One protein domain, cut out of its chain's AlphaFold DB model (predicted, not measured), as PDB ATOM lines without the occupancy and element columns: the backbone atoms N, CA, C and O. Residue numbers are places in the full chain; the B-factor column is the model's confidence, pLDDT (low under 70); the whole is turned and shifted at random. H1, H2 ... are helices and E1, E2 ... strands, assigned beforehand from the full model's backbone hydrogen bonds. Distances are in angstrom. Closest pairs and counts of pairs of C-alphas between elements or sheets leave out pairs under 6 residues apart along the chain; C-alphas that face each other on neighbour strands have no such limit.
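This is residues 214 to 422 of the 422 residues of an uncharacterized protein of Allofrancisella inopinata (UniProt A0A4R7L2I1). A twisted sheet of seven strands runs through the middle of the model, with H1 along one face and H3 and H6 on the other. H8 and H9, about perpendicular, pack together near the E7 and E6 end; H2 packs by E2 and E3. The printed part has 209 residues with nine named helices and seven named strands, in the order E1 H1 E2 H2 E3 H3 H4 H5 E4 H6 E5 H7 H8 E6 H9 E7. The sheet, order E3 E2 E1 E4 E5 E7 E6, is mixed, and so is the class, helices and strands. The whole is compact and rounded, radius of gyration of the C-alphas 16.8 A, spans 46 by 39 by 34 A.

The strands are E3, 286 to 288; E2, 262 to 265; E1, 223 to 227, from C-alpha 223 at (-15.294, -8.691, -9.092); E4, 319 to 325, 16.5 A; E5, 347 to 351; E7, 416 to 421, 16.6 A, ending with C-alpha 421 at (-3.120, -2.879, -17.590); and E6, 386 to 389. The helices are H1, 242 to 256, 20.2 A; H2, 272 to 278; H3, 289 to 292; H4, 305 to 311; H5, 313 to 318; H6, 329 to 333; H7, 354 to 358; H8, 364 to 381, 26.0 A; and H9, 403 to 412, 14.4 A.

E4 is parallel to E1 (N 225 to O 321, 2.8 A) and E5 (N 349 to O 322, 2.8 A). E7 is antiparallel to E5 (N 348 to O 419, 2.7 A) and E6 (N 387 to O 420, 2.8 A). E1, H1, E2 is a strand-helix-strand unit, parallel neighbour strands with a helix between, its crossover right-handed; so are E2, H2, E3 and E4, H6, E5. E5, H7 H8, E6 is a split unit, E7 between its strands, also right-handed. H1 is over E4, height 9.7 A, along the strands at 15 degrees on the local plane. H3 and H6 are on the opposite face from H1. H5, H8 and H9 only graze the sheet; H4 and H7 are not on it. H8, the hub, touches H9 about perpendicular at 73 degrees, closest C-alphas Thr 375 and Tyr 403, 5.0 A. H4 and H5 are close but not clearly touching, closest C-alphas Ile 309 and Phe 315, 6.9 A. Every O i to N i+4 pair is within hydrogen-bond range in H2, H4, H7, H8 and H9; H1 has 10 of 11, H5 0 of 2 with 3 of 3 O i to N i+3, H6 0 of 1 with 2 of 2, and H3 is too short.

The C-alphas farthest apart are those of Asn 297 and Asp 398, 50.2 A. The printed part has no cut. The links E1 to H1, H3 to H4, H6 to E5 and E6 to H9 are long. The mean pLDDT of the printed part is 70.7; 88 residues are under 70, among them 228 to 260, 266 to 283 and 352 to 369.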
ATOM      1  N   LYS A 214     -14.336 -25.476 -12.715       86.38
ATOM      2  CA  LYS A 214     -15.235 -24.489 -13.331       86.38
ATOM      3  C   LYS A 214     -15.576 -23.382 -12.350       86.38
ATOM      4  O   LYS A 214     -15.884 -23.655 -11.193       86.38
ATOM      5  N   SER A 215     -15.568 -22.138 -12.821       87.56
ATOM      6  CA  SER A 215     -16.019 -20.998 -12.018       87.56
ATOM      7  C   SER A 215     -17.543 -20.873 -12.063       87.56
ATOM      8  O   SER A 215     -18.125 -20.898 -13.149       87.56
ATOM      9  N   ASN A 216     -18.165 -20.626 -10.915       88.44
ATOM     10  CA  ASN A 216     -19.599 -20.376 -10.761       88.44
ATOM     11  C   ASN A 216     -19.939 -18.875 -10.732       88.44
ATOM     12  O   ASN A 216     -21.042 -18.492 -10.353       88.44
ATOM     13  N   LEU A 217     -18.994 -18.008 -11.115       87.31
ATOM     14  CA  LEU A 217     -19.230 -16.564 -11.163       87.31
ATOM     15  C   LEU A 217     -20.289 -16.215 -12.208       87.31
ATOM     16  O   LEU A 217     -20.288 -16.756 -13.318       87.31
ATOM     17  N   GLU A 218     -21.098 -15.205 -11.914       87.12
ATOM     18  CA  GLU A 218     -22.074 -14.663 -12.854       87.12
ATOM     19  C   GLU A 218     -21.377 -14.161 -14.131       87.12
ATOM     20  O   GLU A 218     -20.225 -13.715 -14.110       87.12
ATOM     21  N   LYS A 219     -22.036 -14.293 -15.289       83.25
ATOM     22  CA  LYS A 219     -21.393 -14.081 -16.600       83.25
ATOM     23  C   LYS A 219     -20.953 -12.630 -16.825       83.25
ATOM     24  O   LYS A 219     -19.866 -12.412 -17.350       83.25
ATOM     25  N   ASN A 220     -21.776 -11.670 -16.402       85.00
ATOM     26  CA  ASN A 220     -21.584 -10.242 -16.679       85.00
ATOM     27  C   ASN A 220     -21.129  -9.437 -15.453       85.00
ATOM     28  O   ASN A 220     -20.848  -8.246 -15.579       85.00
ATOM     29  N   LYS A 221     -21.045 -10.070 -14.278       88.19
ATOM     30  CA  LYS A 221     -20.642  -9.401 -13.043       88.19
ATOM     31  C   LYS A 221     -19.123  -9.234 -12.991       88.19
ATOM     32  O   LYS A 221     -18.370 -10.103 -13.441       88.19
ATOM     33  N   LYS A 222     -18.681  -8.089 -12.470       88.25
ATOM     34  CA  LYS A 222     -17.273  -7.785 -12.207       88.25
ATOM     35  C   LYS A 222     -16.976  -7.977 -10.727       88.25
ATOM     36  O   LYS A 222     -17.856  -7.801  -9.890       88.25
ATOM     37  N   TYR A 223     -15.739  -8.355 -10.437       87.00
ATOM     38  CA  TYR A 223     -15.294  -8.691  -9.092       87.00
ATOM     39  C   TYR A 223     -13.949  -8.041  -8.791       87.00
ATOM     40  O   TYR A 223     -13.128  -7.814  -9.688       87.00
ATOM     41  N   ASN A 224     -13.728  -7.803  -7.506       83.62
ATOM     42  CA  ASN A 224     -12.426  -7.472  -6.956       83.62
ATOM     43  C   ASN A 224     -11.844  -8.742  -6.325       83.62
ATOM     44  O   ASN A 224     -12.569  -9.510  -5.695       83.62
ATOM     45  N   LEU A 225     -10.550  -8.989  -6.509       82.69
ATOM     46  CA  LEU A 225      -9.869 -10.171  -5.990       82.69
ATOM     47  C   LEU A 225      -8.833  -9.764  -4.948       82.69
ATOM     48  O   LEU A 225      -7.923  -9.000  -5.253       82.69
ATOM     49  N   VAL A 226      -8.937 -10.322  -3.746       77.69
ATOM     50  CA  VAL A 226      -7.960 -10.141  -2.667       77.69
ATOM     51  C   VAL A 226      -7.132 -11.414  -2.521       77.69
ATOM     52  O   VAL A 226      -7.654 -12.477  -2.180       77.69
ATOM     53  N   LEU A 227      -5.827 -11.300  -2.771       73.44
ATOM     54  CA  LEU A 227      -4.861 -12.391  -2.700       73.44
ATOM     55  C   LEU A 227      -3.904 -12.216  -1.521       73.44
ATOM     56  O   LEU A 227      -2.838 -11.602  -1.631       73.44
ATOM     57  N   SER A 228      -4.240 -12.855  -0.407       63.06
ATOM     58  CA  SER A 228      -3.306 -13.156   0.675       63.06
ATOM     59  C   SER A 228      -2.747 -14.572   0.485       63.06
ATOM     60  O   SER A 228      -3.478 -15.566   0.409       63.06
ATOM     61  N   ARG A 229      -1.424 -14.707   0.382       55.28
ATOM     62  CA  ARG A 229      -0.769 -16.014   0.374       55.28
ATOM     63  C   ARG A 229      -0.212 -16.238   1.763       55.28
ATOM     64  O   ARG A 229       0.809 -15.677   2.124       55.28
ATOM     65  N   TYR A 230      -0.839 -17.128   2.525       50.97
ATOM     66  CA  TYR A 230      -0.126 -17.737   3.635       50.97
ATOM     67  C   TYR A 230      -0.554 -19.182   3.854       50.97
ATOM     68  O   TYR A 230      -1.648 -19.496   4.309       50.97
ATOM     69  N   TRP A 231       0.365 -20.088   3.552       42.53
ATOM     70  CA  TRP A 231       0.232 -21.508   3.824       42.53
ATOM     71  C   TRP A 231       1.128 -21.857   5.029       42.53
ATOM     72  O   TRP A 231       2.336 -22.003   4.865       42.53
ATOM     73  N   GLY A 232       0.556 -22.018   6.232       33.78
ATOM     74  CA  GLY A 232       1.129 -22.924   7.250       33.78
ATOM     75  C   GLY A 232       1.812 -22.394   8.530       33.78
ATOM     76  O   GLY A 232       2.416 -23.207   9.214       33.78
ATOM     77  N   ARG A 233       1.722 -21.114   8.900       35.78
ATOM     78  CA  ARG A 233       2.215 -20.498  10.163       35.78
ATOM     79  C   ARG A 233       1.513 -19.150  10.396       35.78
ATOM     80  O   ARG A 233       0.834 -18.678   9.489       35.78
ATOM     81  N   ASP A 234       1.606 -18.556  11.583       35.19
ATOM     82  CA  ASP A 234       1.030 -17.229  11.843       35.19
ATOM     83  C   ASP A 234       1.518 -16.221  10.788       35.19
ATOM     84  O   ASP A 234       2.687 -16.294  10.390       35.19
ATOM     85  N   PRO A 235       0.652 -15.326  10.264       37.97
ATOM     86  CA  PRO A 235       1.124 -14.244   9.400       37.97
ATOM     87  C   PRO A 235       2.300 -13.559  10.098       37.97
ATOM     88  O   PRO A 235       2.330 -13.534  11.330       37.97
ATOM     89  N   TYR A 236       3.258 -13.007   9.337       40.84
ATOM     90  CA  TYR A 236       4.067 -11.905   9.872       40.84
ATOM     91  C   TYR A 236       3.091 -11.027  10.618       40.84
ATOM     92  O   TYR A 236       2.116 -10.608   9.998       40.84
ATOM     93  N   LEU A 237       3.226 -10.987  11.944       38.41
ATOM     94  CA  LEU A 237       2.172 -10.514  12.812       38.41
ATOM     95  C   LEU A 237       1.770  -9.135  12.287       38.41
ATOM     96  O   LEU A 237       2.454  -8.163  12.583       38.41
ATOM     97  N   PHE A 238       0.625  -9.053  11.600       39.47
ATOM     98  CA  PHE A 238      -0.332  -8.018  11.916       39.47
ATOM     99  C   PHE A 238      -0.614  -8.284  13.384       39.47
ATOM    100  O   PHE A 238      -1.532  -9.024  13.744       39.47
ATOM    101  N   LYS A 239       0.269  -7.786  14.259       39.38
ATOM    102  CA  LYS A 239      -0.131  -7.575  15.634       39.38
ATOM    103  C   LYS A 239      -1.414  -6.769  15.486       39.38
ATOM    104  O   LYS A 239      -1.514  -5.939  14.581       39.38
ATOM    105  N   ASN A 240      -2.397  -7.000  16.343       41.78
ATOM    106  CA  ASN A 240      -3.614  -6.180  16.400       41.78
ATOM    107  C   ASN A 240      -3.325  -4.679  16.675       41.78
ATOM    108  O   ASN A 240      -4.221  -3.931  17.049       41.78
ATOM    109  N   ASP A 241      -2.081  -4.238  16.508       45.31
ATOM    110  CA  ASP A 241      -1.626  -2.875  16.459       45.31
ATOM    111  C   ASP A 241      -2.241  -2.214  15.218       45.31
ATOM    112  O   ASP A 241      -1.893  -2.466  14.060       45.31
ATOM    113  N   ASP A 242      -3.193  -1.342  15.519       51.34
ATOM    114  CA  ASP A 242      -4.048  -0.534  14.656       51.34
ATOM    115  C   ASP A 242      -3.403   0.009  13.360       51.34
ATOM    116  O   ASP A 242      -4.102   0.259  12.387       51.34
ATOM    117  N   LEU A 243      -2.085   0.220  13.308       40.19
ATOM    118  CA  LEU A 243      -1.393   0.884  12.195       40.19
ATOM    119  C   LEU A 243      -1.240   0.021  10.933       40.19
ATOM    120  O   LEU A 243      -1.469   0.524   9.834       40.19
ATOM    121  N   GLN A 244      -0.891  -1.263  11.056       42.31
ATOM    122  CA  GLN A 244      -0.670  -2.135   9.887       42.31
ATOM    123  C   GLN A 244      -1.997  -2.570   9.259       42.31
ATOM    124  O   GLN A 244      -2.138  -2.605   8.037       42.31
ATOM    125  N   VAL A 245      -3.003  -2.801  10.107       50.03
ATOM    126  CA  VAL A 245      -4.396  -2.997   9.702       50.03
ATOM    127  C   VAL A 245      -4.935  -1.715   9.047       50.03
ATOM    128  O   VAL A 245      -5.532  -1.797   7.983       50.03
ATOM    129  N   LYS A 246      -4.646  -0.509   9.564       48.16
ATOM    130  CA  LYS A 246      -5.010   0.767   8.903       48.16
ATOM    131  C   LYS A 246      -4.284   1.012   7.573       48.16
ATOM    132  O   LYS A 246      -4.894   1.573   6.668       48.16
ATOM    133  N   ALA A 247      -3.026   0.599   7.415       44.12
ATOM    134  CA  ALA A 247      -2.302   0.688   6.140       44.12
ATOM    135  C   ALA A 247      -2.859  -0.301   5.098       44.12
ATOM    136  O   ALA A 247      -3.123   0.085   3.956       44.12
ATOM    137  N   TYR A 248      -3.141  -1.538   5.528       52.56
ATOM    138  CA  TYR A 248      -3.935  -2.526   4.792       52.56
ATOM    139  C   TYR A 248      -5.266  -1.898   4.340       52.56
ATOM    140  O   TYR A 248      -5.577  -1.901   3.148       52.56
ATOM    141  N   TRP A 249      -5.989  -1.237   5.253       56.31
ATOM    142  CA  TRP A 249      -7.272  -0.587   4.970       56.31
ATOM    143  C   TRP A 249      -7.177   0.570   3.996       56.31
ATOM    144  O   TRP A 249      -7.902   0.577   3.012       56.31
ATOM    145  N   LYS A 250      -6.270   1.520   4.215       50.84
ATOM    146  CA  LYS A 250      -6.121   2.702   3.358       50.84
ATOM    147  C   LYS A 250      -5.815   2.316   1.908       50.84
ATOM    148  O   LYS A 250      -6.286   2.972   0.984       50.84
ATOM    149  N   SER A 251      -5.069   1.229   1.703       48.88
ATOM    150  CA  SER A 251      -4.750   0.722   0.364       48.88
ATOM    151  C   SER A 251      -5.934   0.054  -0.345       48.88
ATOM    152  O   SER A 251      -6.047   0.139  -1.568       48.88
ATOM    153  N   ILE A 252      -6.840  -0.558   0.422       54.25
ATOM    154  CA  ILE A 252      -8.076  -1.172  -0.066       54.25
ATOM    155  C   ILE A 252      -9.172  -0.114  -0.269       54.25
ATOM    156  O   ILE A 252      -9.876  -0.157  -1.269       54.25
ATOM    157  N   ASP A 253      -9.279   0.873   0.615       56.28
ATOM    158  CA  ASP A 253     -10.286   1.942   0.584       56.28
ATOM    159  C   ASP A 253     -10.134   2.849  -0.654       56.28
ATOM    160  O   ASP A 253     -11.085   3.099  -1.398       56.28
ATOM    161  N   VAL A 254      -8.896   3.231  -0.994       53.34
ATOM    162  CA  VAL A 254      -8.583   3.977  -2.234       53.34
ATOM    163  C   VAL A 254      -8.902   3.159  -3.497       53.34
ATOM    164  O   VAL A 254      -9.274   3.712  -4.528       53.34
ATOM    165  N   ALA A 255      -8.794   1.832  -3.424       50.97
ATOM    166  CA  ALA A 255      -9.113   0.920  -4.520       50.97
ATOM    167  C   ALA A 255     -10.630   0.679  -4.676       50.97
ATOM    168  O   ALA A 255     -11.147   0.642  -5.796       50.97
ATOM    169  N   LEU A 256     -11.350   0.528  -3.560       54.50
ATOM    170  CA  LEU A 256     -12.769   0.170  -3.512       54.50
ATOM    171  C   LEU A 256     -13.714   1.370  -3.637       54.50
ATOM    172  O   LEU A 256     -14.810   1.209  -4.173       54.50
ATOM    173  N   SER A 257     -13.275   2.573  -3.261       54.72
ATOM    174  CA  SER A 257     -14.037   3.825  -3.422       54.72
ATOM    175  C   SER A 257     -14.421   4.145  -4.875       54.72
ATOM    176  O   SER A 257     -15.298   4.973  -5.112       54.72
ATOM    177  N   SER A 258     -13.827   3.458  -5.860       51.69
ATOM    178  CA  SER A 258     -14.129   3.650  -7.280       51.69
ATOM    179  C   SER A 258     -15.174   2.685  -7.869       51.69
ATOM    180  O   SER A 258     -15.738   3.012  -8.915       51.69
ATOM    181  N   LYS A 259     -15.461   1.511  -7.260       57.47
ATOM    182  CA  LYS A 259     -16.396   0.503  -7.828       57.47
ATOM    183  C   LYS A 259     -17.033  -0.425  -6.771       57.47
ATOM    184  O   LYS A 259     -16.327  -1.185  -6.113       57.47
ATOM    185  N   GLN A 260     -18.372  -0.473  -6.736       69.88
ATOM    186  CA  GLN A 260     -19.218  -1.375  -5.918       69.88
ATOM    187  C   GLN A 260     -19.199  -2.854  -6.387       69.88
ATOM    188  O   GLN A 260     -20.245  -3.469  -6.586       69.88
ATOM    189  N   ASN A 261     -18.028  -3.442  -6.642       80.19
ATOM    190  CA  ASN A 261     -17.946  -4.854  -7.040       80.19
ATOM    191  C   ASN A 261     -17.829  -5.775  -5.821       80.19
ATOM    192  O   ASN A 261     -17.115  -5.458  -4.871       80.19
ATOM    193  N   ASP A 262     -18.447  -6.957  -5.903       83.56
ATOM    194  CA  ASP A 262     -18.264  -8.035  -4.926       83.56
ATOM    195  C   ASP A 262     -16.776  -8.396  -4.780       83.56
ATOM    196  O   ASP A 262     -16.014  -8.412  -5.757       83.56
ATOM    197  N   ILE A 263     -16.377  -8.743  -3.557       80.19
ATOM    198  CA  ILE A 263     -14.997  -9.097  -3.225       80.19
ATOM    199  C   ILE A 263     -14.878 -10.609  -3.116       80.19
ATOM    200  O   ILE A 263     -15.502 -11.243  -2.266       80.19
ATOM    201  N   ILE A 264     -14.014 -11.176  -3.949       82.75
ATOM    202  CA  ILE A 264     -13.556 -12.552  -3.828       82.75
ATOM    203  C   ILE A 264     -12.306 -12.547  -2.955       82.75
ATOM    204  O   ILE A 264     -11.314 -11.895  -3.284       82.75
ATOM    205  N   TYR A 265     -12.340 -13.290  -1.854       77.94
ATOM    206  CA  TYR A 265     -11.219 -13.406  -0.925       77.94
ATOM    207  C   TYR A 265     -10.907 -14.868  -0.636       77.94
ATOM    208  O   TYR A 265     -11.760 -15.747  -0.749       77.94
ATOM    209  N   ARG A 266      -9.673 -15.147  -0.232       67.94
ATOM    210  CA  ARG A 266      -9.289 -16.482   0.213       67.94
ATOM    211  C   ARG A 266      -9.766 -16.701   1.653       67.94
ATOM    212  O   ARG A 266      -9.245 -16.063   2.562       67.94
ATOM    213  N   GLY A 267     -10.733 -17.591   1.867       52.53
ATOM    214  CA  GLY A 267     -11.298 -17.893   3.188       52.53
ATOM    215  C   GLY A 267     -10.414 -18.740   4.102       52.53
ATOM    216  O   GLY A 267     -10.858 -19.757   4.624       52.53
ATOM    217  N   ASP A 268      -9.153 -18.356   4.297       54.66
ATOM    218  CA  ASP A 268      -8.364 -18.915   5.395       54.66
ATOM    219  C   ASP A 268      -8.742 -18.256   6.741       54.66
ATOM    220  O   ASP A 268      -9.443 -17.243   6.776       54.66
ATOM    221  N   ASN A 269      -8.314 -18.847   7.868       41.94
ATOM    222  CA  ASN A 269      -8.660 -18.445   9.251       41.94
ATOM    223  C   ASN A 269      -8.299 -16.984   9.627       41.94
ATOM    224  O   ASN A 269      -8.390 -16.608  10.792       41.94
ATOM    225  N   ARG A 270      -7.850 -16.168   8.670       49.41
ATOM    226  CA  ARG A 270      -7.460 -14.757   8.804       49.41
ATOM    227  C   ARG A 270      -8.504 -13.822   8.179       49.41
ATOM    228  O   ARG A 270      -8.261 -12.626   8.028       49.41
ATOM    229  N   SER A 271      -9.678 -14.373   7.854       49.78
ATOM    230  CA  SER A 271     -10.882 -13.693   7.365       49.78
ATOM    231  C   SER A 271     -11.362 -12.539   8.248       49.78
ATOM    232  O   SER A 271     -12.118 -11.708   7.760       49.78
ATOM    233  N   THR A 272     -10.883 -12.414   9.492       50.22
ATOM    234  CA  THR A 272     -11.165 -11.286  10.395       50.22
ATOM    235  C   THR A 272     -10.931  -9.934   9.731       50.22
ATOM    236  O   THR A 272     -11.744  -9.032   9.901       50.22
ATOM    237  N   VAL A 273      -9.866  -9.800   8.932       50.56
ATOM    238  CA  VAL A 273      -9.580  -8.542   8.241       50.56
ATOM    239  C   VAL A 273     -10.681  -8.260   7.216       50.56
ATOM    240  O   VAL A 273     -11.347  -7.243   7.306       50.56
ATOM    241  N   VAL A 274     -11.001  -9.201   6.325       53.59
ATOM    242  CA  VAL A 274     -12.058  -9.025   5.308       53.59
ATOM    243  C   VAL A 274     -13.446  -8.798   5.936       53.59
ATOM    244  O   VAL A 274     -14.203  -7.956   5.455       53.59
ATOM    245  N   THR A 275     -13.763  -9.473   7.045       55.03
ATOM    246  CA  THR A 275     -15.009  -9.267   7.801       55.03
ATOM    247  C   THR A 275     -15.104  -7.839   8.353       55.03
ATOM    248  O   THR A 275     -16.151  -7.209   8.217       55.03
ATOM    249  N   LEU A 276     -14.006  -7.286   8.887       53.00
ATOM    250  CA  LEU A 276     -13.931  -5.882   9.320       53.00
ATOM    251  C   LEU A 276     -14.049  -4.891   8.138       53.00
ATOM    252  O   LEU A 276     -14.606  -3.810   8.317       53.00
ATOM    253  N   ALA A 277     -13.617  -5.262   6.920       51.84
ATOM    254  CA  ALA A 277     -13.832  -4.460   5.699       51.84
ATOM    255  C   ALA A 277     -15.317  -4.251   5.418       51.84
ATOM    256  O   ALA A 277     -15.770  -3.147   5.124       51.84
ATOM    257  N   SER A 278     -16.067  -5.355   5.463       54.72
ATOM    258  CA  SER A 278     -17.463  -5.380   5.030       54.72
ATOM    259  C   SER A 278     -18.386  -4.581   5.941       54.72
ATOM    260  O   SER A 278     -19.432  -4.140   5.487       54.72
ATOM    261  N   SER A 279     -17.988  -4.340   7.196       56.50
ATOM    262  CA  SER A 279     -18.715  -3.443   8.100       56.50
ATOM    263  C   SER A 279     -18.498  -1.953   7.817       56.50
ATOM    264  O   SER A 279     -19.221  -1.136   8.372       56.50
ATOM    265  N   ILE A 280     -17.497  -1.595   7.004       51.66
ATOM    266  CA  ILE A 280     -17.147  -0.202   6.676       51.66
ATOM    267  C   ILE A 280     -17.628   0.167   5.264       51.66
ATOM    268  O   ILE A 280     -17.909   1.329   4.986       51.66
ATOM    269  N   ILE A 281     -17.738  -0.819   4.368       57.88
ATOM    270  CA  ILE A 281     -18.124  -0.618   2.970       57.88
ATOM    271  C   ILE A 281     -19.551  -1.121   2.767       57.88
ATOM    272  O   ILE A 281     -19.779  -2.314   2.546       57.88
ATOM    273  N   ASP A 282     -20.510  -0.199   2.820       56.88
ATOM    274  CA  ASP A 282     -21.918  -0.500   2.571       56.88
ATOM    275  C   ASP A 282     -22.108  -1.162   1.189       56.88
ATOM    276  O   ASP A 282     -21.591  -0.696   0.171       56.88
ATOM    277  N   ASN A 283     -22.912  -2.232   1.139       63.75
ATOM    278  CA  ASN A 283     -23.371  -2.926  -0.079       63.75
ATOM    279  C   ASN A 283     -22.349  -3.779  -0.863       63.75
ATOM    280  O   ASN A 283     -22.613  -4.119  -2.018       63.75
ATOM    281  N   VAL A 284     -21.228  -4.201  -0.268       71.50
ATOM    282  CA  VAL A 284     -20.299  -5.149  -0.918       71.50
ATOM    283  C   VAL A 284     -20.470  -6.569  -0.379       71.50
ATOM    284  O   VAL A 284     -20.291  -6.832   0.809       71.50
ATOM    285  N   LYS A 285     -20.767  -7.527  -1.267       79.00
ATOM    286  CA  LYS A 285     -20.820  -8.949  -0.904       79.00
ATOM    287  C   LYS A 285     -19.416  -9.552  -0.876       79.00
ATOM    288  O   LYS A 285     -18.661  -9.443  -1.845       79.00
ATOM    289  N   LEU A 286     -19.107 -10.256   0.209       77.94
ATOM    290  CA  LEU A 286     -17.913 -11.089   0.332       77.94
ATOM    291  C   LEU A 286     -18.187 -12.503  -0.194       77.94
ATOM    292  O   LEU A 286     -19.202 -13.116   0.141       77.94
ATOM    293  N   ILE A 287     -17.276 -13.027  -1.012       81.06
ATOM    294  CA  ILE A 287     -17.359 -14.357  -1.615       81.06
ATOM    295  C   ILE A 287     -16.067 -15.117  -1.319       81.06
ATOM    296  O   ILE A 287     -14.982 -14.711  -1.735       81.06
ATOM    297  N   ASP A 288     -16.184 -16.247  -0.631       79.19
ATOM    298  CA  ASP A 288     -15.056 -17.143  -0.391       79.19
ATOM    299  C   ASP A 288     -14.576 -17.764  -1.712       79.19
ATOM    300  O   ASP A 288     -15.369 -18.341  -2.459       79.19
ATOM    301  N   PHE A 289     -13.279 -17.693  -1.998       80.12
ATOM    302  CA  PHE A 289     -12.654 -18.261  -3.193       80.12
ATOM    303  C   PHE A 289     -13.025 -19.738  -3.414       80.12
ATOM    304  O   PHE A 289     -13.253 -20.151  -4.547       80.12
ATOM    305  N   SER A 290     -13.173 -20.524  -2.346       77.19
ATOM    306  CA  SER A 290     -13.575 -21.932  -2.435       77.19
ATOM    307  C   SER A 290     -14.998 -22.154  -2.937       77.19
ATOM    308  O   SER A 290     -15.275 -23.174  -3.562       77.19
ATOM    309  N   SER A 291     -15.881 -21.173  -2.741       81.38
ATOM    310  CA  SER A 291     -17.248 -21.170  -3.273       81.38
ATOM    311  C   SER A 291     -17.319 -20.745  -4.744       81.38
ATOM    312  O   SER A 291     -18.307 -21.014  -5.431       81.38
ATOM    313  N   VAL A 292     -16.258 -20.108  -5.251       85.62
ATOM    314  CA  VAL A 292     -16.174 -19.652  -6.643       85.62
ATOM    315  C   VAL A 292     -15.984 -20.822  -7.599       85.62
ATOM    316  O   VAL A 292     -16.471 -20.755  -8.727       85.62
ATOM    317  N   PHE A 293     -15.306 -21.889  -7.176       84.44
ATOM    318  CA  PHE A 293     -14.922 -22.987  -8.056       84.44
ATOM    319  C   PHE A 293     -15.597 -24.304  -7.683       84.44
ATOM    320  O   PHE A 293     -15.449 -24.811  -6.576       84.44
ATOM    321  N   ALA A 294     -16.272 -24.912  -8.656       80.12
ATOM    322  CA  ALA A 294     -16.645 -26.315  -8.586       80.12
ATOM    323  C   ALA A 294     -15.449 -27.170  -9.025       80.12
ATOM    324  O   ALA A 294     -14.911 -26.974 -10.118       80.12
ATOM    325  N   VAL A 295     -15.052 -28.124  -8.182       76.50
ATOM    326  CA  VAL A 295     -13.967 -29.070  -8.464       76.50
ATOM    327  C   VAL A 295     -14.525 -30.486  -8.476       76.50
ATOM    328  O   VAL A 295     -15.218 -30.888  -7.542       76.50
ATOM    329  N   GLN A 296     -14.230 -31.249  -9.526       72.38
ATOM    330  CA  GLN A 296     -14.613 -32.657  -9.609       72.38
ATOM    331  C   GLN A 296     -13.469 -33.545  -9.110       72.38
ATOM    332  O   GLN A 296     -12.298 -33.240  -9.320       72.38
ATOM    333  N   ASN A 297     -13.801 -34.668  -8.466       64.38
ATOM    334  CA  ASN A 297     -12.858 -35.732  -8.075       64.38
ATOM    335  C   ASN A 297     -11.751 -35.339  -7.073       64.38
ATOM    336  O   ASN A 297     -10.913 -36.165  -6.723       64.38
ATOM    337  N   THR A 298     -11.748 -34.109  -6.559       67.62
ATOM    338  CA  THR A 298     -10.869 -33.690  -5.462       67.62
ATOM    339  C   THR A 298     -11.529 -32.601  -4.623       67.62
ATOM    340  O   THR A 298     -12.555 -32.038  -4.999       67.62
ATOM    341  N   ARG A 299     -10.950 -32.319  -3.455       69.62
ATOM    342  CA  ARG A 299     -11.430 -31.267  -2.558       69.62
ATOM    343  C   ARG A 299     -10.643 -29.976  -2.776       69.62
ATOM    344  O   ARG A 299      -9.425 -30.032  -2.954       69.62
ATOM    345  N   HIS A 300     -11.326 -28.831  -2.735       67.19
ATOM    346  CA  HIS A 300     -10.747 -27.513  -3.012       67.19
ATOM    347  C   HIS A 300      -9.514 -27.224  -2.144       67.19
ATOM    348  O   HIS A 300      -8.479 -26.785  -2.642       67.19
ATOM    349  N   GLU A 301      -9.583 -27.535  -0.848       68.62
ATOM    350  CA  GLU A 301      -8.505 -27.290   0.108       68.62
ATOM    351  C   GLU A 301      -7.218 -28.057  -0.213       68.62
ATOM    352  O   GLU A 301      -6.170 -27.729   0.333       68.62
ATOM    353  N   ARG A 302      -7.271 -29.067  -1.093       65.75
ATOM    354  CA  ARG A 302      -6.130 -29.904  -1.489       65.75
ATOM    355  C   ARG A 302      -5.393 -29.404  -2.730       65.75
ATOM    356  O   ARG A 302      -4.410 -30.036  -3.109       65.75
ATOM    357  N   LEU A 303      -5.833 -28.312  -3.353       70.75
ATOM    358  CA  LEU A 303      -5.208 -27.748  -4.551       70.75
ATOM    359  C   LEU A 303      -4.524 -26.408  -4.255       70.75
ATOM    360  O   LEU A 303      -4.905 -25.680  -3.337       70.75
ATOM    361  N   LEU A 304      -3.496 -26.085  -5.043       73.81
ATOM    362  CA  LEU A 304      -2.909 -24.746  -5.084       73.81
ATOM    363  C   LEU A 304      -3.865 -23.777  -5.783       73.81
ATOM    364  O   LEU A 304      -4.598 -24.183  -6.683       73.81
ATOM    365  N   MET A 305      -3.825 -22.496  -5.409       75.56
ATOM    366  CA  MET A 305      -4.654 -21.458  -6.038       75.56
ATOM    367  C   MET A 305      -4.345 -21.331  -7.538       75.56
ATOM    368  O   MET A 305      -5.233 -21.126  -8.362       75.56
ATOM    369  N   GLU A 306      -3.074 -21.520  -7.872       76.25
ATOM    370  CA  GLU A 306      -2.519 -21.587  -9.212       76.25
ATOM    371  C   GLU A 306      -3.290 -22.587 -10.088       76.25
ATOM    372  O   GLU A 306      -3.650 -22.242 -11.210       76.25
ATOM    373  N   ASN A 307      -3.666 -23.766  -9.568       76.81
ATOM    374  CA  ASN A 307      -4.442 -24.752 -10.334       76.81
ATOM    375  C   ASN A 307      -5.774 -24.168 -10.823       76.81
ATOM    376  O   ASN A 307      -6.148 -24.367 -11.975       76.81
ATOM    377  N   PHE A 308      -6.477 -23.420  -9.969       80.50
ATOM    378  CA  PHE A 308      -7.778 -22.841 -10.309       80.50
ATOM    379  C   PHE A 308      -7.652 -21.773 -11.393       80.50
ATOM    380  O   PHE A 308      -8.414 -21.778 -12.358       80.50
ATOM    381  N   ILE A 309      -6.665 -20.884 -11.254       80.88
ATOM    382  CA  ILE A 309      -6.422 -19.803 -12.214       80.88
ATOM    383  C   ILE A 309      -5.957 -20.372 -13.564       80.88
ATOM    384  O   ILE A 309      -6.360 -19.868 -14.611       80.88
ATOM    385  N   HIS A 310      -5.133 -21.423 -13.553       80.50
ATOM    386  CA  HIS A 310      -4.636 -22.060 -14.772       80.50
ATOM    387  C   HIS A 310      -5.706 -22.862 -15.517       80.50
ATOM    388  O   HIS A 310      -5.757 -22.800 -16.747       80.50
ATOM    389  N   GLU A 311      -6.547 -23.616 -14.808       82.69
ATOM    390  CA  GLU A 311      -7.568 -24.456 -15.441       82.69
ATOM    391  C   GLU A 311      -8.820 -23.695 -15.866       82.69
ATOM    392  O   GLU A 311      -9.403 -24.028 -16.899       82.69
ATOM    393  N   GLU A 312      -9.204 -22.653 -15.124       86.38
ATOM    394  CA  GLU A 312     -10.314 -21.768 -15.478       86.38
ATOM    395  C   GLU A 312      -9.815 -20.327 -15.673       86.38
ATOM    396  O   GLU A 312     -10.131 -19.419 -14.902       86.38
ATOM    397  N   PRO A 313      -9.039 -20.064 -16.735       85.00
ATOM    398  CA  PRO A 313      -8.383 -18.778 -16.907       85.00
ATOM    399  C   PRO A 313      -9.360 -17.657 -17.302       85.00
ATOM    400  O   PRO A 313      -9.016 -16.477 -17.212       85.00
ATOM    401  N   ASN A 314     -10.606 -17.975 -17.694       86.56
ATOM    402  CA  ASN A 314     -11.632 -16.950 -17.915       86.56
ATOM    403  C   ASN A 314     -12.113 -16.308 -16.611       86.56
ATOM    404  O   ASN A 314     -12.697 -15.225 -16.672       86.56
ATOM    405  N   PHE A 315     -11.836 -16.916 -15.453       89.06
ATOM    406  CA  PHE A 315     -11.996 -16.274 -14.149       89.06
ATOM    407  C   PHE A 315     -11.363 -14.874 -14.141       89.06
ATOM    408  O   PHE A 315     -12.022 -13.901 -13.775       89.06
ATOM    409  N   LEU A 316     -10.138 -14.744 -14.669       88.69
ATOM    410  CA  LEU A 316      -9.395 -13.481 -14.705       88.69
ATOM    411  C   LEU A 316     -10.089 -12.383 -15.525       88.69
ATOM    412  O   LEU A 316      -9.963 -11.210 -15.189       88.69
ATOM    413  N   LYS A 317     -10.897 -12.732 -16.537       90.12
ATOM    414  CA  LYS A 317     -11.656 -11.763 -17.362       90.12
ATOM    415  C   LYS A 317     -12.747 -11.021 -16.581       90.12
ATOM    416  O   LYS A 317     -13.291 -10.013 -17.048       90.12
ATOM    417  N   LYS A 318     -13.121 -11.535 -15.410       90.50
ATOM    418  CA  LYS A 318     -14.136 -10.935 -14.536       90.50
ATOM    419  C   LYS A 318     -13.525 -10.041 -13.457       90.50
ATOM    420  O   LYS A 318     -14.266  -9.332 -12.783       90.50
ATOM    421  N   ILE A 319     -12.199 -10.043 -13.331       88.62
ATOM    422  CA  ILE A 319     -11.488  -9.325 -12.283       88.62
ATOM    423  C   ILE A 319     -11.056  -7.950 -12.789       88.62
ATOM    424  O   ILE A 319     -10.301  -7.838 -13.754       88.62
ATOM    425  N   VAL A 320     -11.544  -6.893 -12.145       86.50
ATOM    426  CA  VAL A 320     -11.199  -5.501 -12.504       86.50
ATOM    427  C   VAL A 320     -10.203  -4.879 -11.538       86.50
ATOM    428  O   VAL A 320      -9.533  -3.911 -11.889       86.50
ATOM    429  N   LEU A 321     -10.082  -5.460 -10.349       83.88
ATOM    430  CA  LEU A 321      -9.107  -5.072  -9.353       83.88
ATOM    431  C   LEU A 321      -8.507  -6.319  -8.718       83.88
ATOM    432  O   LEU A 321      -9.246  -7.212  -8.301       83.88
ATOM    433  N   ILE A 322      -7.182  -6.379  -8.642       82.44
ATOM    434  CA  ILE A 322      -6.468  -7.407  -7.888       82.44
ATOM    435  C   ILE A 322      -5.659  -6.712  -6.817       82.44
ATOM    436  O   ILE A 322      -4.825  -5.862  -7.101       82.44
ATOM    437  N   TYR A 323      -5.871  -7.118  -5.586       77.19
ATOM    438  CA  TYR A 323      -5.062  -6.688  -4.476       77.19
ATOM    439  C   TYR A 323      -4.184  -7.854  -4.040       77.19
ATOM    440  O   TYR A 323      -4.685  -8.934  -3.722       77.19
ATOM    441  N   VAL A 324      -2.869  -7.661  -4.091       75.44
ATOM    442  CA  VAL A 324      -1.892  -8.696  -3.759       75.44
ATOM    443  C   VAL A 324      -1.022  -8.255  -2.597       75.44
ATOM    444  O   VAL A 324      -0.474  -7.152  -2.576       75.44
ATOM    445  N   PHE A 325      -0.846  -9.180  -1.664       67.25
ATOM    446  CA  PHE A 325       0.211  -9.095  -0.672       67.25
ATOM    447  C   PHE A 325       1.478  -9.693  -1.231       67.25
ATOM    448  O   PHE A 325       1.429 -10.796  -1.770       67.25
ATOM    449  N   ASP A 326       2.569  -8.943  -1.126       63.09
ATOM    450  CA  ASP A 326       3.952  -9.408  -1.169       63.09
ATOM    451  C   ASP A 326       4.249 -10.708  -1.969       63.09
ATOM    452  O   ASP A 326       4.654 -10.679  -3.132       63.09
ATOM    453  N   SER A 327       4.020 -11.868  -1.367       57.88
ATOM    454  CA  SER A 327       4.309 -13.226  -1.823       57.88
ATOM    455  C   SER A 327       3.269 -13.814  -2.791       57.88
ATOM    456  O   SER A 327       3.544 -14.810  -3.471       57.88
ATOM    457  N   SER A 328       2.084 -13.206  -2.886       66.19
ATOM    458  CA  SER A 328       1.025 -13.519  -3.853       66.19
ATOM    459  C   SER A 328       1.222 -12.828  -5.195       66.19
ATOM    460  O   SER A 328       0.697 -13.312  -6.195       66.19
ATOM    461  N   PHE A 329       1.931 -11.695  -5.241       70.31
ATOM    462  CA  PHE A 329       2.096 -10.917  -6.473       70.31
ATOM    463  C   PHE A 329       2.647 -11.758  -7.632       70.31
ATOM    464  O   PHE A 329       2.037 -11.727  -8.703       70.31
ATOM    465  N   PRO A 330       3.679 -12.608  -7.433       65.94
ATOM    466  CA  PRO A 330       4.146 -13.512  -8.475       65.94
ATOM    467  C   PRO A 330       3.047 -14.366  -9.109       65.94
ATOM    468  O   PRO A 330       3.138 -14.598 -10.305       65.94
ATOM    469  N   LEU A 331       2.007 -14.775  -8.366       67.88
ATOM    470  CA  LEU A 331       0.951 -15.702  -8.817       67.88
ATOM    471  C   LEU A 331       0.204 -15.210 -10.060       67.88
ATOM    472  O   LEU A 331      -0.154 -16.006 -10.922       67.88
ATOM    473  N   ILE A 332      -0.001 -13.898 -10.184       69.50
ATOM    474  CA  ILE A 332      -0.683 -13.305 -11.344       69.50
ATOM    475  C   ILE A 332       0.220 -13.287 -12.584       69.50
ATOM    476  O   ILE A 332      -0.266 -13.316 -13.716       69.50
ATOM    477  N   PHE A 333       1.536 -13.275 -12.377       70.12
ATOM    478  CA  PHE A 333       2.530 -13.097 -13.430       70.12
ATOM    479  C   PHE A 333       3.356 -14.350 -13.728       70.12
ATOM    480  O   PHE A 333       4.207 -14.293 -14.611       70.12
ATOM    481  N   GLN A 334       3.071 -15.480 -13.063       64.19
ATOM    482  CA  GLN A 334       3.722 -16.776 -13.320       64.19
ATOM    483  C   GLN A 334       3.639 -17.162 -14.797       64.19
ATOM    484  O   GLN A 334       4.613 -17.639 -15.372       64.19
ATOM    485  N   SER A 335       2.502 -16.855 -15.431       67.94
ATOM    486  CA  SER A 335       2.277 -17.141 -16.836       67.94
ATOM    487  C   SER A 335       2.076 -15.886 -17.669       67.94
ATOM    488  O   SER A 335       1.111 -15.136 -17.474       67.94
ATOM    489  N   LYS A 336       2.884 -15.744 -18.730       69.75
ATOM    490  CA  LYS A 336       2.669 -14.718 -19.769       69.75
ATOM    491  C   LYS A 336       1.281 -14.781 -20.402       69.75
ATOM    492  O   LYS A 336       0.802 -13.786 -20.943       69.75
ATOM    493  N   LYS A 337       0.631 -15.948 -20.366       74.38
ATOM    494  CA  LYS A 337      -0.728 -16.134 -20.881       74.38
ATOM    495  C   LYS A 337      -1.786 -15.605 -19.915       74.38
ATOM    496  O   LYS A 337      -2.761 -15.027 -20.377       74.38
ATOM    497  N   LEU A 338      -1.594 -15.764 -18.604       78.25
ATOM    498  CA  LEU A 338      -2.609 -15.429 -17.601       78.25
ATOM    499  C   LEU A 338      -2.809 -13.920 -17.457       78.25
ATOM    500  O   LEU A 338      -3.936 -13.447 -17.590       78.25
ATOM    501  N   TYR A 339      -1.740 -13.133 -17.303       79.94
ATOM    502  CA  TYR A 339      -1.896 -11.678 -17.171       79.94
ATOM    503  C   TYR A 339      -2.439 -11.017 -18.458       79.94
ATOM    504  O   TYR A 339      -3.081  -9.962 -18.422       79.94
ATOM    505  N   LYS A 340      -2.259 -11.654 -19.626       82.81
ATOM    506  CA  LYS A 340      -2.872 -11.207 -20.889       82.81
ATOM    507  C   LYS A 340      -4.396 -11.354 -20.898       82.81
ATOM    508  O   LYS A 340      -5.038 -10.622 -21.643       82.81
ATOM    509  N   LEU A 341      -4.972 -12.213 -20.057       86.06
ATOM    510  CA  LEU A 341      -6.422 -12.423 -19.965       86.06
ATOM    511  C   LEU A 341      -7.140 -11.440 -19.038       86.06
ATOM    512  O   LEU A 341      -8.368 -11.391 -19.057       86.06
ATOM    513  N   LEU A 342      -6.397 -10.649 -18.260       87.88
ATOM    514  CA  LEU A 342      -6.978  -9.561 -17.478       87.88
ATOM    515  C   LEU A 342      -7.686  -8.553 -18.408       87.88
ATOM    516  O   LEU A 342      -7.175  -8.288 -19.498       87.88
ATOM    517  N   PRO A 343      -8.844  -7.997 -18.036       87.31
ATOM    518  CA  PRO A 343      -9.460  -6.891 -18.760       87.31
ATOM    519  C   PRO A 343      -8.506  -5.709 -18.981       87.31
ATOM    520  O   PRO A 343      -7.610  -5.459 -18.175       87.31
ATOM    521  N   TYR A 344      -8.724  -4.958 -20.065       82.69
ATOM    522  CA  TYR A 344      -8.171  -3.605 -20.169       82.69
ATOM    523  C   TYR A 344      -8.644  -2.790 -18.954       82.69
ATOM    524  O   TYR A 344      -9.761  -3.000 -18.473       82.69
ATOM    525  N   ASP A 345      -7.765  -1.946 -18.415       81.62
ATOM    526  CA  ASP A 345      -7.970  -1.176 -17.179       81.62
ATOM    527  C   ASP A 345      -8.025  -1.974 -15.871       81.62
ATOM    528  O   ASP A 345      -8.378  -1.414 -14.830       81.62
ATOM    529  N   THR A 346      -7.660  -3.263 -15.862       86.56
ATOM    530  CA  THR A 346      -7.457  -3.952 -14.582       86.56
ATOM    531  C   THR A 346      -6.364  -3.246 -13.783       86.56
ATOM    532  O   THR A 346      -5.248  -3.059 -14.274       86.56
ATOM    533  N   VAL A 347      -6.687  -2.904 -12.535       85.44
ATOM    534  CA  VAL A 347      -5.749  -2.327 -11.568       85.44
ATOM    535  C   VAL A 347      -5.254  -3.432 -10.646       85.44
ATOM    536  O   VAL A 347      -6.043  -4.154 -10.042       85.44
ATOM    537  N   ILE A 348      -3.942  -3.565 -10.527       84.50
ATOM    538  CA  ILE A 348      -3.284  -4.456  -9.580       84.50
ATOM    539  C   ILE A 348      -2.596  -3.582  -8.545       84.50
ATOM    540  O   ILE A 348      -1.720  -2.788  -8.875       84.50
ATOM    541  N   VAL A 349      -2.996  -3.727  -7.294       79.19
ATOM    542  CA  VAL A 349      -2.413  -3.008  -6.169       79.19
ATOM    543  C   VAL A 349      -1.491  -3.969  -5.437       79.19
ATOM    544  O   VAL A 349      -1.924  -5.027  -4.981       79.19
ATOM    545  N   VAL A 350      -0.218  -3.599  -5.354       78.19
ATOM    546  CA  VAL A 350       0.824  -4.371  -4.677       78.19
ATOM    547  C   VAL A 350       1.159  -3.666  -3.373       78.19
ATOM    548  O   VAL A 350       1.633  -2.532  -3.404       78.19
ATOM    549  N   GLY A 351       0.899  -4.328  -2.244       70.44
ATOM    550  CA  GLY A 351       1.125  -3.780  -0.907       70.44
ATOM    551  C   GLY A 351       2.065  -4.634  -0.060       70.44
ATOM    552  O   GLY A 351       2.076  -5.864  -0.170       70.44
ATOM    553  N   PHE A 352       2.847  -3.971   0.790       65.38
ATOM    554  CA  PHE A 352       3.700  -4.588   1.806       65.38
ATOM    555  C   PHE A 352       3.582  -3.829   3.131       65.38
ATOM    556  O   PHE A 352       3.298  -2.635   3.161       65.38
ATOM    557  N   ASP A 353       3.877  -4.512   4.233       57.06
ATOM    558  CA  ASP A 353       3.999  -3.874   5.541       57.06
ATOM    559  C   ASP A 353       5.326  -3.103   5.651       57.06
ATOM    560  O   ASP A 353       6.371  -3.675   5.961       57.06
ATOM    561  N   TYR A 354       5.278  -1.797   5.384       55.41
ATOM    562  CA  TYR A 354       6.438  -0.903   5.417       55.41
ATOM    563  C   TYR A 354       7.245  -0.994   6.728       55.41
ATOM    564  O   TYR A 354       8.476  -1.013   6.703       55.41
ATOM    565  N   GLU A 355       6.571  -1.089   7.875       55.94
ATOM    566  CA  GLU A 355       7.217  -1.092   9.192       55.94
ATOM    567  C   GLU A 355       7.995  -2.390   9.426       55.94
ATOM    568  O   GLU A 355       9.186  -2.347   9.742       55.94
ATOM    569  N   SER A 356       7.360  -3.540   9.182       54.34
ATOM    570  CA  SER A 356       8.020  -4.846   9.317       54.34
ATOM    571  C   SER A 356       9.168  -5.023   8.324       54.34
ATOM    572  O   SER A 356      10.146  -5.704   8.615       54.34
ATOM    573  N   VAL A 357       9.053  -4.415   7.145       54.81
ATOM    574  CA  VAL A 357       9.967  -4.627   6.023       54.81
ATOM    575  C   VAL A 357      11.188  -3.704   6.064       54.81
ATOM    576  O   VAL A 357      12.291  -4.144   5.744       54.81
ATOM    577  N   PHE A 358      11.019  -2.437   6.451       58.19
ATOM    578  CA  PHE A 358      12.091  -1.438   6.370       58.19
ATOM    579  C   PHE A 358      12.691  -1.032   7.717       58.19
ATOM    580  O   PHE A 358      13.815  -0.522   7.722       58.19
ATOM    581  N   LYS A 359      11.993  -1.231   8.846       54.69
ATOM    582  CA  LYS A 359      12.548  -0.909  10.174       54.69
ATOM    583  C   LYS A 359      13.213  -2.100  10.855       54.69
ATOM    584  O   LYS A 359      14.169  -1.897  11.601       54.69
ATOM    585  N   ASP A 360      12.795  -3.328  10.552       54.06
ATOM    586  CA  ASP A 360      13.417  -4.538  11.096       54.06
ATOM    587  C   ASP A 360      14.452  -5.137  10.124       54.06
ATOM    588  O   ASP A 360      14.241  -6.154   9.461       54.06
ATOM    589  N   SER A 361      15.610  -4.472  10.034       44.94
ATOM    590  CA  SER A 361      16.742  -4.850   9.161       44.94
ATOM    591  C   SER A 361      17.329  -6.249   9.417       44.94
ATOM    592  O   SER A 361      18.175  -6.715   8.654       44.94
ATOM    593  N   THR A 362      16.882  -6.944  10.465       50.25
ATOM    594  CA  THR A 362      17.322  -8.305  10.790       50.25
ATOM    595  C   THR A 362      16.545  -9.382  10.030       50.25
ATOM    596  O   THR A 362      16.995 -10.530   9.923       50.25
ATOM    597  N   ASN A 363      15.399  -9.032   9.436       54.84
ATOM    598  CA  ASN A 363      14.520  -9.991   8.784       54.84
ATOM    599  C   ASN A 363      14.883 -10.210   7.306       54.84
ATOM    600  O   ASN A 363      14.225  -9.720   6.386       54.84
ATOM    601  N   ASN A 364      15.913 -11.032   7.076       56.19
ATOM    602  CA  ASN A 364      16.370 -11.438   5.738       56.19
ATOM    603  C   ASN A 364      15.241 -11.958   4.821       56.19
ATOM    604  O   ASN A 364      15.342 -11.843   3.604       56.19
ATOM    605  N   THR A 365      14.152 -12.502   5.375       54.22
ATOM    606  CA  THR A 365      13.033 -13.040   4.581       54.22
ATOM    607  C   THR A 365      12.289 -11.944   3.820       54.22
ATOM    608  O   THR A 365      11.976 -12.097   2.636       54.22
ATOM    609  N   LEU A 366      12.029 -10.825   4.499       59.28
ATOM    610  CA  LEU A 366      11.275  -9.705   3.946       59.28
ATOM    611  C   LEU A 366      12.074  -9.008   2.841       59.28
ATOM    612  O   LEU A 366      11.539  -8.770   1.761       59.28
ATOM    613  N   ALA A 367      13.377  -8.806   3.049       64.44
ATOM    614  CA  ALA A 367      14.268  -8.218   2.050       64.44
ATOM    615  C   ALA A 367      14.315  -9.024   0.735       64.44
ATOM    616  O   ALA A 367      14.284  -8.452  -0.357       64.44
ATOM    617  N   VAL A 368      14.340 -10.360   0.808       63.44
ATOM    618  CA  VAL A 368      14.348 -11.203  -0.400       63.44
ATOM    619  C   VAL A 368      12.994 -11.166  -1.110       63.44
ATOM    620  O   VAL A 368      12.937 -11.091  -2.335       63.44
ATOM    621  N   MET A 369      11.890 -11.194  -0.364       67.88
ATOM    622  CA  MET A 369      10.548 -11.078  -0.936       67.88
ATOM    623  C   MET A 369      10.352  -9.743  -1.662       67.88
ATOM    624  O   MET A 369       9.889  -9.722  -2.802       67.88
ATOM    625  N   MET A 370      10.786  -8.645  -1.047       71.19
ATOM    626  CA  MET A 370      10.799  -7.331  -1.679       71.19
ATOM    627  C   MET A 370      11.614  -7.310  -2.962       71.19
ATOM    628  O   MET A 370      11.136  -6.820  -3.979       71.19
ATOM    629  N   ARG A 371      12.841  -7.848  -2.927       73.44
ATOM    630  CA  ARG A 371      13.702  -7.933  -4.109       73.44
ATOM    631  C   ARG A 371      12.972  -8.625  -5.253       73.44
ATOM    632  O   ARG A 371      12.985  -8.121  -6.364       73.44
ATOM    633  N   ARG A 372      12.294  -9.741  -4.980       72.56
ATOM    634  CA  ARG A 372      11.546 -10.492  -6.000       72.56
ATOM    635  C   ARG A 372      10.411  -9.678  -6.606       72.56
ATOM    636  O   ARG A 372      10.256  -9.673  -7.822       72.56
ATOM    637  N   VAL A 373       9.627  -8.993  -5.778       77.00
ATOM    638  CA  VAL A 373       8.553  -8.127  -6.278       77.00
ATOM    639  C   VAL A 373       9.133  -6.955  -7.063       77.00
ATOM    640  O   VAL A 373       8.639  -6.663  -8.146       77.00
ATOM    641  N   ALA A 374      10.225  -6.354  -6.596       80.62
ATOM    642  CA  ALA A 374      10.912  -5.286  -7.308       80.62
ATOM    643  C   ALA A 374      11.460  -5.739  -8.670       80.62
ATOM    644  O   ALA A 374      11.281  -5.027  -9.656       80.62
ATOM    645  N   THR A 375      12.063  -6.929  -8.748       80.06
ATOM    646  CA  THR A 375      12.494  -7.541 -10.013       80.06
ATOM    647  C   THR A 375      11.307  -7.766 -10.941       80.06
ATOM    648  O   THR A 375      11.361  -7.376 -12.100       80.06
ATOM    649  N   LEU A 376      10.200  -8.311 -10.433       80.19
ATOM    650  CA  LEU A 376       9.014  -8.538 -11.251       80.19
ATOM    651  C   LEU A 376       8.411  -7.220 -11.762       80.19
ATOM    652  O   LEU A 376       8.089  -7.115 -12.937       80.19
ATOM    653  N   ILE A 377       8.297  -6.192 -10.922       84.06
ATOM    654  CA  ILE A 377       7.836  -4.855 -11.336       84.06
ATOM    655  C   ILE A 377       8.765  -4.271 -12.405       84.06
ATOM    656  O   ILE A 377       8.288  -3.751 -13.412       84.06
ATOM    657  N   TYR A 378      10.080  -4.400 -12.222       86.56
ATOM    658  CA  TYR A 378      11.067  -4.001 -13.220       86.56
ATOM    659  C   TYR A 378      10.867  -4.741 -14.553       86.56
ATOM    660  O   TYR A 378      10.893  -4.118 -15.613       86.56
ATOM    661  N   ASP A 379      10.598  -6.046 -14.512       81.88
ATOM    662  CA  ASP A 379      10.306  -6.840 -15.705       81.88
ATOM    663  C   ASP A 379       9.002  -6.400 -16.381       81.88
ATOM    664  O   ASP A 379       8.945  -6.324 -17.609       81.88
ATOM    665  N   LEU A 380       7.970  -6.045 -15.609       85.06
ATOM    666  CA  LEU A 380       6.710  -5.523 -16.146       85.06
ATOM    667  C   LEU A 380       6.885  -4.180 -16.860       85.06
ATOM    668  O   LEU A 380       6.242  -3.983 -17.895       85.06
ATOM    669  N   LEU A 381       7.777  -3.301 -16.382       85.94
ATOM    670  CA  LEU A 381       8.126  -2.057 -17.089       85.94
ATOM    671  C   LEU A 381       8.678  -2.330 -18.493       85.94
ATOM    672  O   LEU A 381       8.476  -1.520 -19.391       85.94
ATOM    673  N   ASN A 382       9.335  -3.475 -18.710       81.62
ATOM    674  CA  ASN A 382       9.883  -3.843 -20.019       81.62
ATOM    675  C   ASN A 382       8.827  -4.399 -20.989       81.62
ATOM    676  O   ASN A 382       9.097  -4.522 -22.182       81.62
ATOM    677  N   LEU A 383       7.639  -4.780 -20.506       79.75
ATOM    678  CA  LEU A 383       6.631  -5.446 -21.336       79.75
ATOM    679  C   LEU A 383       5.707  -4.477 -22.083       79.75
ATOM    680  O   LEU A 383       4.999  -4.932 -22.977       79.75
ATOM    681  N   ASN A 384       5.672  -3.187 -21.727       77.62
ATOM    682  CA  ASN A 384       4.754  -2.169 -22.277       77.62
ATOM    683  C   ASN A 384       3.252  -2.545 -22.235       77.62
ATOM    684  O   ASN A 384       2.430  -1.905 -22.881       77.62
ATOM    685  N   ILE A 385       2.880  -3.580 -21.473       83.81
ATOM    686  CA  ILE A 385       1.488  -4.022 -21.255       83.81
ATOM    687  C   ILE A 385       0.908  -3.370 -19.992       83.81
ATOM    688  O   ILE A 385      -0.304  -3.344 -19.793       83.81
ATOM    689  N   PHE A 386       1.771  -2.851 -19.122       87.88
ATOM    690  CA  PHE A 386       1.388  -2.299 -17.835       87.88
ATOM    691  C   PHE A 386       1.982  -0.909 -17.647       87.88
ATOM    692  O   PHE A 386       3.149  -0.675 -17.953       87.88
ATOM    693  N   ARG A 387       1.175  -0.011 -17.089       88.25
ATOM    694  CA  ARG A 387       1.610   1.259 -16.509       88.25
ATOM    695  C   ARG A 387       1.777   1.062 -15.017       88.25
ATOM    696  O   ARG A 387       0.893   0.501 -14.374       88.25
ATOM    697  N   ILE A 388       2.897   1.516 -14.478       89.12
ATOM    698  CA  ILE A 388       3.219   1.367 -13.060       89.12
ATOM    699  C   ILE A 388       3.210   2.753 -12.442       89.12
ATOM    700  O   ILE A 388       3.840   3.654 -12.974       89.12
ATOM    701  N   TYR A 389       2.502   2.928 -11.338       85.19
ATOM    702  CA  TYR A 389       2.386   4.192 -10.631       85.19
ATOM    703  C   TYR A 389       2.812   4.022  -9.175       85.19
ATOM    704  O   TYR A 389       2.455   3.034  -8.521       85.19
ATOM    705  N   ASP A 390       3.538   5.014  -8.664       79.25
ATOM    706  CA  ASP A 390       3.541   5.308  -7.231       79.25
ATOM    707  C   ASP A 390       2.312   6.183  -6.883       79.25
ATOM    708  O   ASP A 390       1.447   6.427  -7.727       79.25
ATOM    709  N   LYS A 391       2.184   6.646  -5.635       68.62
ATOM    710  CA  LYS A 391       1.052   7.481  -5.180       68.62
ATOM    711  C   LYS A 391       0.934   8.819  -5.905       68.62
ATOM    712  O   LYS A 391      -0.142   9.407  -5.892       68.62
ATOM    713  N   ASN A 392       2.014   9.308  -6.507       69.50
ATOM    714  CA  ASN A 392       2.107  10.667  -7.027       69.50
ATOM    715  C   ASN A 392       2.340  10.726  -8.544       69.50
ATOM    716  O   ASN A 392       2.154  11.792  -9.130       69.50
ATOM    717  N   ARG A 393       2.778   9.638  -9.194       83.00
ATOM    718  CA  ARG A 393       3.168   9.663 -10.614       83.00
ATOM    719  C   ARG A 393       3.280   8.288 -11.270       83.00
ATOM    720  O   ARG A 393       3.433   7.259 -10.619       83.00
ATOM    721  N   LEU A 394       3.283   8.318 -12.604       89.19
ATOM    722  CA  LEU A 394       3.695   7.207 -13.458       89.19
ATOM    723  C   LEU A 394       5.212   6.989 -13.342       89.19
ATOM    724  O   LEU A 394       5.988   7.938 -13.422       89.19
ATOM    725  N   ILE A 395       5.612   5.731 -13.192       90.06
ATOM    726  CA  ILE A 395       6.990   5.251 -13.234       90.06
ATOM    727  C   ILE A 395       7.231   4.628 -14.602       90.06
ATOM    728  O   ILE A 395       6.528   3.705 -15.020       90.06
ATOM    729  N   THR A 396       8.254   5.118 -15.287       90.50
ATOM    730  CA  THR A 396       8.654   4.651 -16.612       90.50
ATOM    731  C   THR A 396      10.029   3.989 -16.567       90.50
ATOM    732  O   THR A 396      10.780   4.111 -15.597       90.50
ATOM    733  N   LYS A 397      10.366   3.226 -17.612       88.00
ATOM    734  CA  LYS A 397      11.597   2.426 -17.646       88.00
ATOM    735  C   LYS A 397      12.875   3.272 -17.597       88.00
ATOM    736  O   LYS A 397      13.872   2.823 -17.044       88.00
ATOM    737  N   ASP A 398      12.842   4.477 -18.151       89.75
ATOM    738  CA  ASP A 398      13.921   5.470 -18.126       89.75
ATOM    739  C   ASP A 398      14.163   6.066 -16.730       89.75
ATOM    740  O   ASP A 398      15.263   6.528 -16.443       89.75
ATOM    741  N   MET A 399      13.180   5.985 -15.827       90.25
ATOM    742  CA  MET A 399      13.318   6.422 -14.432       90.25
ATOM    743  C   MET A 399      13.964   5.363 -13.522       90.25
ATOM    744  O   MET A 399      14.153   5.614 -12.328       90.25
ATOM    745  N   VAL A 400      14.235   4.163 -14.052       89.56
ATOM    746  CA  VAL A 400      14.595   2.965 -13.284       89.56
ATOM    747  C   VAL A 400      15.726   2.215 -13.991       89.56
ATOM    748  O   VAL A 400      15.522   1.571 -15.021       89.56
ATOM    749  N   ASN A 401      16.918   2.208 -13.403       85.94
ATOM    750  CA  ASN A 401      18.079   1.500 -13.947       85.94
ATOM    751  C   ASN A 401      18.122   0.035 -13.504       85.94
ATOM    752  O   ASN A 401      18.581  -0.823 -14.254       85.94
ATOM    753  N   SER A 402      17.620  -0.273 -12.308       84.69
ATOM    754  CA  SER A 402      17.571  -1.644 -11.787       84.69
ATOM    755  C   SER A 402      16.409  -1.860 -10.815       84.69
ATOM    756  O   SER A 402      15.715  -0.920 -10.428       84.69
ATOM    757  N   TYR A 403      16.227  -3.098 -10.344       81.69
ATOM    758  CA  TYR A 403      15.257  -3.394  -9.285       81.69
ATOM    759  C   TYR A 403      15.530  -2.614  -7.980       81.69
ATOM    760  O   TYR A 403      14.609  -2.409  -7.194       81.69
ATOM    761  N   HIS A 404      16.764  -2.151  -7.732       83.75
ATOM    762  CA  HIS A 404      17.079  -1.348  -6.543       83.75
ATOM    763  C   HIS A 404      16.360   0.003  -6.554       83.75
ATOM    764  O   HIS A 404      15.931   0.474  -5.502       83.75
ATOM    765  N   ASP A 405      16.169   0.596  -7.733       87.81
ATOM    766  CA  ASP A 405      15.418   1.843  -7.860       87.81
ATOM    767  C   ASP A 405      13.940   1.597  -7.540       87.81
ATOM    768  O   ASP A 405      13.336   2.369  -6.801       87.81
ATOM    769  N   ILE A 406      13.380   0.464  -7.989       86.38
ATOM    770  CA  ILE A 406      12.023   0.040  -7.614       86.38
ATOM    771  C   ILE A 406      11.890  -0.109  -6.096       86.38
ATOM    772  O   ILE A 406      10.918   0.382  -5.531       86.38
ATOM    773  N   LEU A 407      12.866  -0.722  -5.414       81.44
ATOM    774  CA  LEU A 407      12.858  -0.825  -3.948       81.44
ATOM    775  C   LEU A 407      12.839   0.548  -3.266       81.44
ATOM    776  O   LEU A 407      12.166   0.714  -2.248       81.44
ATOM    777  N   LYS A 408      13.552   1.531  -3.826       83.56
ATOM    778  CA  LYS A 408      13.549   2.906  -3.322       83.56
ATOM    779  C   LYS A 408      12.185   3.568  -3.511       83.56
ATOM    780  O   LYS A 408      11.627   4.049  -2.533       83.56
ATOM    781  N   TYR A 409      11.614   3.518  -4.717       83.75
ATOM    782  CA  TYR A 409      10.262   4.035  -4.979       83.75
ATOM    783  C   TYR A 409       9.220   3.394  -4.064       83.75
ATOM    784  O   TYR A 409       8.319   4.061  -3.571       83.75
ATOM    785  N   PHE A 410       9.376   2.100  -3.802       76.38
ATOM    786  CA  PHE A 410       8.494   1.367  -2.918       76.38
ATOM    787  C   PHE A 410       8.568   1.868  -1.474       76.38
ATOM    788  O   PHE A 410       7.537   2.059  -0.829       76.38
ATOM    789  N   LYS A 411       9.786   2.127  -0.982       73.81
ATOM    790  CA  LYS A 411      10.030   2.720   0.336       73.81
ATOM    791  C   LYS A 411       9.441   4.128   0.432       73.81
ATOM    792  O   LYS A 411       8.747   4.442   1.391       73.81
ATOM    793  N   ASP A 412       9.689   4.954  -0.575       75.69
ATOM    794  CA  ASP A 412       9.243   6.349  -0.604       75.69
ATOM    795  C   ASP A 412       7.710   6.471  -0.744       75.69
ATOM    796  O   ASP A 412       7.151   7.549  -0.539       75.69
ATOM    797  N   ASN A 413       7.024   5.366  -1.066       71.81
ATOM    798  CA  ASN A 413       5.587   5.301  -1.305       71.81
ATOM    799  C   ASN A 413       4.805   4.465  -0.275       71.81
ATOM    800  O   ASN A 413       3.871   3.742  -0.631       71.81
ATOM    801  N   ASP A 414       5.204   4.515   0.997       69.44
ATOM    802  CA  ASP A 414       4.533   3.804   2.095       69.44
ATOM    803  C   ASP A 414       4.408   2.273   1.863       69.44
ATOM    804  O   ASP A 414       3.576   1.618   2.486       69.44
ATOM    805  N   GLY A 415       5.218   1.681   0.971       70.56
ATOM    806  CA  GLY A 415       5.145   0.259   0.620       70.56
ATOM    807  C   GLY A 415       4.044  -0.112  -0.381       70.56
ATOM    808  O   GLY A 415       3.503  -1.217  -0.288       70.56
ATOM    809  N   PHE A 416       3.702   0.767  -1.335       74.44
ATOM    810  CA  PHE A 416       2.675   0.484  -2.349       74.44
ATOM    811  C   PHE A 416       3.111   0.749  -3.797       74.44
ATOM    812  O   PHE A 416       3.881   1.664  -4.083       74.44
ATOM    813  N   PHE A 417       2.536  -0.017  -4.728       79.62
ATOM    814  CA  PHE A 417       2.489   0.303  -6.159       79.62
ATOM    815  C   PHE A 417       1.113   0.009  -6.745       79.62
ATOM    816  O   PHE A 417       0.433  -0.937  -6.338       79.62
ATOM    817  N   TYR A 418       0.759   0.774  -7.772       83.38
ATOM    818  CA  TYR A 418      -0.403   0.532  -8.614       83.38
ATOM    819  C   TYR A 418       0.073   0.137 -10.004       83.38
ATOM    820  O   TYR A 418       0.891   0.816 -10.612       83.38
ATOM    821  N   ILE A 419      -0.439  -0.967 -10.524       86.69
ATOM    822  CA  ILE A 419      -0.094  -1.481 -11.844       86.69
ATOM    823  C   ILE A 419      -1.388  -1.551 -12.638       86.69
ATOM    824  O   ILE A 419      -2.272  -2.345 -12.333       86.69
ATOM    825  N   GLN A 420      -1.517  -0.715 -13.656       86.75
ATOM    826  CA  GLN A 420      -2.687  -0.676 -14.519       86.75
ATOM    827  C   GLN A 420      -2.371  -1.356 -15.843       86.75
ATOM    828  O   GLN A 420      -1.395  -1.012 -16.513       86.75
ATOM    829  N   LYS A 421      -3.212  -2.303 -16.251       86.31
ATOM    830  CA  LYS A 421      -3.120  -2.879 -17.590       86.31
ATOM    831  C   LYS A 421      -3.487  -1.833 -18.647       86.31
ATOM    832  O   LYS A 421      -4.550  -1.225 -18.546       86.31
ATOM    833  N   SER A 422      -2.584  -1.630 -19.609       79.00
ATOM    834  CA  SER A 422      -2.697  -0.665 -20.716       79.00
ATOM    835  C   SER A 422      -3.356  -1.239 -21.956       79.00
ATOM    836  O   SER A 422      -3.307  -2.480 -22.138       79.00
TER     837      SER A 422